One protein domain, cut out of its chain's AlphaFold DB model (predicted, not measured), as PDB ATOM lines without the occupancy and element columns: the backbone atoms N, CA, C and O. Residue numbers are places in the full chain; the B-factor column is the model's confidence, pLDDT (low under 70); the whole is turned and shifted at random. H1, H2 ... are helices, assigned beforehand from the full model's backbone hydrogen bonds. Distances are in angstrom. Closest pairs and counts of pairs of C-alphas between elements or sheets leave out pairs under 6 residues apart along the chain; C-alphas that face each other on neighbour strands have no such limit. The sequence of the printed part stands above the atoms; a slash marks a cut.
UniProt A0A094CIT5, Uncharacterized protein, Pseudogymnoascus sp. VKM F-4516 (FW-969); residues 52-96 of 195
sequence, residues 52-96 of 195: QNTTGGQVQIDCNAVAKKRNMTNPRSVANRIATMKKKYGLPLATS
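Overview. This is residues 52 to 96 of the 195 residues of an uncharacterized protein of Pseudogymnoascus sp. VKM F-4516 (FW-969) (UniProt A0A094CIT5). The long helix H2 and the short helix H1 make an L, with the beginning of H2 at H1. The stretch after H2 folds back, and its residues 94 to 95 pair in parallel with residues 60 to 61, just before H1. The printed part has 45 residues, with H1 then H2 and no named strand; its class is all helix, though under half of the residues, 22, are in named elements. It is compact, with a radius of gyration of the C-alphas of 10.2 A and spans of 26 by 24 by 14 A.

Arrangement. H2, residues 75 to 89, touches H1, residues 63 to 69, with residues 75 to 79 alone. Their closest C-alphas, those of Pro 75 and Cys 63, are 5.1 A apart. Their lines are about perpendicular, at 81 degrees. In H1 and H2 every O i to N i+4 pair is within hydrogen-bond range.

Along the chain. H2 is 21.0 A long, from C-alpha 75 at (510.820, 300.732, 386.045) to C-alpha 89 at (529.515, 296.201, 394.480). H1 is 10.0 A long and begins at C-alpha 63, (511.262, 300.925, 391.160).

Size, cuts and confidence. The two farthest C-alphas, those of Gly 57 and Thr 73, are 26.6 A apart. The printed part has no cut, and the link from H1 to H2 is tight. Confidence is under 70 at residues 56 to 58 and 96.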
ATOM      1  N   GLN A  52     515.986 306.448 399.468       90.81
ATOM      2  CA  GLN A  52     514.946 307.442 399.748       90.81
ATOM      3  C   GLN A  52     513.544 306.975 399.328       90.81
ATOM      4  O   GLN A  52     512.558 307.409 399.914       90.81
ATOM      5  N   ASN A  53     513.446 306.088 398.332       90.25
ATOM      6  CA  ASN A  53     512.186 305.572 397.796       90.25
ATOM      7  C   ASN A  53     512.003 304.080 398.130       90.25
ATOM      8  O   ASN A  53     511.718 303.257 397.257       90.25
ATOM      9  N   THR A  54     512.194 303.713 399.400       88.50
ATOM     10  CA  THR A  54     511.933 302.354 399.903       88.50
ATOM     11  C   THR A  54     510.526 302.228 400.491       88.50
ATOM     12  O   THR A  54     509.978 303.174 401.055       88.50
ATOM     13  N   THR A  55     509.909 301.053 400.354       80.06
ATOM     14  CA  THR A  55     508.548 300.797 400.845       80.06
ATOM     15  C   THR A  55     508.574 300.066 402.191       80.06
ATOM     16  O   THR A  55     508.878 298.879 402.256       80.06
ATOM     17  N   GLY A  56     508.184 300.754 403.270       61.78
ATOM     18  CA  GLY A  56     507.658 300.110 404.483       61.78
ATOM     19  C   GLY A  56     508.647 299.302 405.333       61.78
ATOM     20  O   GLY A  56     508.362 298.160 405.680       61.78
ATOM     21  N   GLY A  57     509.789 299.886 405.709       65.75
ATOM     22  CA  GLY A  57     510.664 299.361 406.774       65.75
ATOM     23  C   GLY A  57     511.539 298.158 406.400       65.75
ATOM     24  O   GLY A  57     512.503 297.870 407.105       65.75
ATOM     25  N   GLN A  58     511.271 297.494 405.275       62.47
ATOM     26  CA  GLN A  58     512.247 296.642 404.598       62.47
ATOM     27  C   GLN A  58     512.939 297.445 403.494       62.47
ATOM     28  O   GLN A  58     512.330 298.324 402.888       62.47
ATOM     29  N   VAL A  59     514.205 297.123 403.210       70.75
ATOM     30  CA  VAL A  59     515.007 297.702 402.111       70.75
ATOM     31  C   VAL A  59     514.487 297.193 400.757       70.75
ATOM     32  O   VAL A  59     515.220 296.595 399.976       70.75
ATOM     33  N   GLN A  60     513.187 297.345 400.513       84.25
ATOM     34  CA  GLN A  60     512.507 297.043 399.267       84.25
ATOM     35  C   GLN A  60     512.366 298.345 398.488       84.25
ATOM     36  O   GLN A  60     511.624 299.245 398.880       84.25
ATOM     37  N   ILE A  61     513.132 298.462 397.409       89.00
ATOM     38  CA  ILE A  61     513.170 299.671 396.582       89.00
ATOM     39  C   ILE A  61     511.928 299.724 395.683       89.00
ATOM     40  O   ILE A  61     511.691 298.791 394.905       89.00
ATOM     41  N   ASP A  62     511.180 300.832 395.734       90.81
ATOM     42  CA  ASP A  62     510.092 301.109 394.795       90.81
ATOM     43  C   ASP A  62     510.656 301.586 393.449       90.81
ATOM     44  O   ASP A  62     510.957 302.763 393.228       90.81
ATOM     45  N   CYS A  63     510.766 300.649 392.505       91.62
ATOM     46  CA  CYS A  63     511.262 300.925 391.160       91.62
ATOM     47  C   CYS A  63     510.428 301.974 390.405       91.62
ATOM     48  O   CYS A  63     510.970 302.636 389.520       91.62
ATOM     49  N   ASN A  64     509.137 302.136 390.713       92.19
ATOM     50  CA  ASN A  64     508.288 303.118 390.036       92.19
ATOM     51  C   ASN A  64     508.590 304.538 390.517       92.19
ATOM     52  O   ASN A  64     508.683 305.455 389.700       92.19
ATOM     53  N   ALA A  65     508.763 304.723 391.827       91.81
ATOM     54  CA  ALA A  65     509.117 306.015 392.406       91.81
ATOM     55  C   ALA A  65     510.512 306.473 391.949       91.81
ATOM     56  O   ALA A  65     510.677 307.606 391.491       91.81
ATOM     57  N   VAL A  66     511.492 305.562 391.952       92.31
ATOM     58  CA  VAL A  66     512.847 305.844 391.450       92.31
ATOM     59  C   VAL A  66     512.833 306.179 389.957       92.31
ATOM     60  O   VAL A  66     513.494 307.132 389.541       92.31
ATOM     61  N   ALA A  67     512.056 305.451 389.145       93.50
ATOM     62  CA  ALA A  67     511.960 305.714 387.709       93.50
ATOM     63  C   ALA A  67     511.446 307.130 387.416       93.50
ATOM     64  O   ALA A  67     512.022 307.826 386.583       93.50
ATOM     65  N   LYS A  68     510.417 307.583 388.145       93.19
ATOM     66  CA  LYS A  68     509.879 308.945 388.021       93.19
ATOM     67  C   LYS A  68     510.911 310.001 388.411       93.19
ATOM     68  O   LYS A  68     511.085 310.966 387.679       93.19
ATOM     69  N   LYS A  69     511.632 309.797 389.519       92.25
ATOM     70  CA  LYS A  69     512.638 310.753 390.010       92.25
ATOM     71  C   LYS A  69     513.818 310.913 389.046       92.25
ATOM     72  O   LYS A  69     514.326 312.012 388.863       92.25
ATOM     73  N   ARG A  70     514.243 309.814 388.419       90.88
ATOM     74  CA  ARG A  70     515.383 309.758 387.486       90.88
ATOM     75  C   ARG A  70     515.000 309.947 386.018       90.88
ATOM     76  O   ARG A  70     515.858 309.765 385.161       90.88
ATOM     77  N   ASN A  71     513.737 310.257 385.717       91.75
ATOM     78  CA  ASN A  71     513.207 310.328 384.349       91.75
ATOM     79  C   ASN A  71     513.497 309.061 383.515       91.75
ATOM     80  O   ASN A  71     513.713 309.121 382.306       91.75
ATOM     81  N   MET A  72     513.514 307.887 384.154       89.75
ATOM     82  CA  MET A  72     513.701 306.617 383.458       89.75
ATOM     83  C   MET A  72     512.363 306.142 382.893       89.75
ATOM     84  O   MET A  72     511.401 305.942 383.630       89.75
ATOM     85  N   THR A  73     512.320 305.883 381.585       87.44
ATOM     86  CA  THR A  73     511.099 305.480 380.864       87.44
ATOM     87  C   THR A  73     510.489 304.174 381.381       87.44
ATOM     88  O   THR A  73     509.289 303.958 381.240       87.44
ATOM     89  N   ASN A  74     511.296 303.275 381.961       92.31
ATOM     90  CA  ASN A  74     510.838 301.946 382.354       92.31
ATOM     91  C   ASN A  74     511.334 301.543 383.758       92.31
ATOM     92  O   ASN A  74     512.550 301.430 383.955       92.31
ATOM     93  N   PRO A  75     510.437 301.216 384.713       90.75
ATOM     94  CA  PRO A  75     510.820 300.732 386.045       90.75
ATOM     95  C   PRO A  75     511.612 299.415 386.000       90.75
ATOM     96  O   PRO A  75     512.396 299.115 386.900       90.75
ATOM     97  N   ARG A  76     511.491 298.637 384.917       91.38
ATOM     98  CA  ARG A  76     512.313 297.443 384.683       91.38
ATOM     99  C   ARG A  76     513.787 297.781 384.443       91.38
ATOM    100  O   ARG A  76     514.656 297.002 384.820       91.38
ATOM    101  N   SER A  77     514.073 298.946 383.862       91.25
ATOM    102  CA  SER A  77     515.444 299.434 383.673       91.25
ATOM    103  C   SER A  77     516.097 299.787 385.015       91.25
ATOM    104  O   SER A  77     517.246 299.421 385.253       91.25
ATOM    105  N   VAL A  78     515.331 300.379 385.943       92.75
ATOM    106  CA  VAL A  78     515.767 300.613 387.333       92.75
ATOM    107  C   VAL A  78     516.136 299.288 388.001       92.75
ATOM    108  O   VAL A  78     517.235 299.154 388.533       92.75
ATOM    109  N   ALA A  79     515.270 298.274 387.906       91.31
ATOM    110  CA  ALA A  79     515.537 296.952 388.473       91.31
ATOM    111  C   ALA A  79     516.801 296.294 387.882       91.31
ATOM    112  O   ALA A  79     517.611 295.746 388.630       91.31
ATOM    113  N   ASN A  80     517.005 296.387 386.562       92.81
ATOM    114  CA  ASN A  80     518.219 295.890 385.905       92.81
ATOM    115  C   ASN A  80     519.470 296.626 386.392       92.81
ATOM    116  O   ASN A  80     520.482 295.988 386.678       92.81
ATOM    117  N   ARG A  81     519.405 297.954 386.535       91.75
ATOM    118  CA  ARG A  81     520.524 298.743 387.054       91.75
ATOM    119  C   ARG A  81     520.846 298.358 388.497       91.75
ATOM    120  O   ARG A  81     522.007 298.094 388.786       91.75
ATOM    121  N   ILE A  82     519.841 298.196 389.362       90.94
ATOM    122  CA  ILE A  82     520.028 297.697 390.738       90.94
ATOM    123  C   ILE A  82     520.666 296.300 390.738       90.94
ATOM    124  O   ILE A  82     521.578 296.045 391.521       90.94
ATOM    125  N   ALA A  83     520.248 295.400 389.844       90.75
ATOM    126  CA  ALA A  83     520.848 294.069 389.732       90.75
ATOM    127  C   ALA A  83     522.330 294.129 389.322       90.75
ATOM    128  O   ALA A  83     523.150 293.387 389.864       90.75
ATOM    129  N   THR A  84     522.692 295.028 388.403       90.88
ATOM    130  CA  THR A  84     524.090 295.270 388.019       90.88
ATOM    131  C   THR A  84     524.894 295.844 389.182       90.88
ATOM    132  O   THR A  84     525.978 295.348 389.465       90.88
ATOM    133  N   MET A  85     524.347 296.827 389.897       89.31
ATOM    134  CA  MET A  85     524.968 297.453 391.073       89.31
ATOM    135  C   MET A  85     525.223 296.434 392.186       89.31
ATOM    136  O   MET A  85     526.313 296.366 392.747       89.31
ATOM    137  N   LYS A  86     524.235 295.577 392.455       88.81
ATOM    138  CA  LYS A  86     524.338 294.476 393.415       88.81
ATOM    139  C   LYS A  86     525.475 293.516 393.070       88.81
ATOM    140  O   LYS A  86     526.203 293.104 393.963       88.81
ATOM    141  N   LYS A  87     525.653 293.182 391.787       88.94
ATOM    142  CA  LYS A  87     526.752 292.318 391.323       88.94
ATOM    143  C   LYS A  87     528.108 293.022 391.352       88.94
ATOM    144  O   LYS A  87     529.082 292.410 391.764       88.94
ATOM    145  N   LYS A  88     528.167 294.281 390.910       89.75
ATOM    146  CA  LYS A  88     529.408 295.065 390.837       89.75
ATOM    147  C   LYS A  88     529.983 295.382 392.214       89.75
ATOM    148  O   LYS A  88     531.195 295.372 392.369       89.75
ATOM    149  N   TYR A  89     529.114 295.656 393.185       89.25
ATOM    150  CA  TYR A  89     529.515 296.201 394.480       89.25
ATOM    151  C   TYR A  89     529.137 295.314 395.678       89.25
ATOM    152  O   TYR A  89     529.367 295.701 396.817       89.25
ATOM    153  N   GLY A  90     528.539 294.137 395.453       84.56
ATOM    154  CA  GLY A  90     528.221 293.179 396.521       84.56
ATOM    155  C   GLY A  90     527.123 293.629 397.495       84.56
ATOM    156  O   GLY A  90     527.085 293.176 398.633       84.56
ATOM    157  N   LEU A  91     526.230 294.531 397.078       81.88
ATOM    158  CA  LEU A  91     525.250 295.167 397.967       81.88
ATOM    159  C   LEU A  91     524.028 294.262 398.251       81.88
ATOM    160  O   LEU A  91     523.378 293.798 397.304       81.88
ATOM    161  N   PRO A  92     523.611 294.067 399.517       78.69
ATOM    162  CA  PRO A  92     522.428 293.280 399.867       78.69
ATOM    163  C   PRO A  92     521.125 294.078 399.671       78.69
ATOM    164  O   PRO A  92     520.372 294.320 400.608       78.69
ATOM    165  N   LEU A  93     520.841 294.502 398.437       78.56
ATOM    166  CA  LEU A  93     519.607 295.223 398.101       78.56
ATOM    167  C   LEU A  93     518.497 294.252 397.675       78.56
ATOM    168  O   LEU A  93     518.739 293.317 396.894       78.56
ATOM    169  N   ALA A  94     517.281 294.503 398.170       70.31
ATOM    170  CA  ALA A  94     516.052 293.852 397.735       70.31
ATOM    171  C   ALA A  94     515.210 294.835 396.901       70.31
ATOM    172  O   ALA A  94     515.112 296.023 397.196       70.31
ATOM    173  N   THR A  95     514.609 294.355 395.815       72.50
ATOM    174  CA  THR A  95     513.724 295.162 394.965       72.50
ATOM    175  C   THR A  95     512.321 294.581 395.011       72.50
ATOM    176  O   THR A  95     512.152 293.367 394.912       72.50
ATOM    177  N   SER A  96     511.303 295.435 395.132       60.16
ATOM    178  CA  SER A  96     509.903 295.007 395.295       60.16
ATOM    179  C   SER A  96     509.354 294.250 394.071       60.16
ATOM    180  O   SER A  96     508.334 293.572 394.154       60.16
TER     181      SER A  96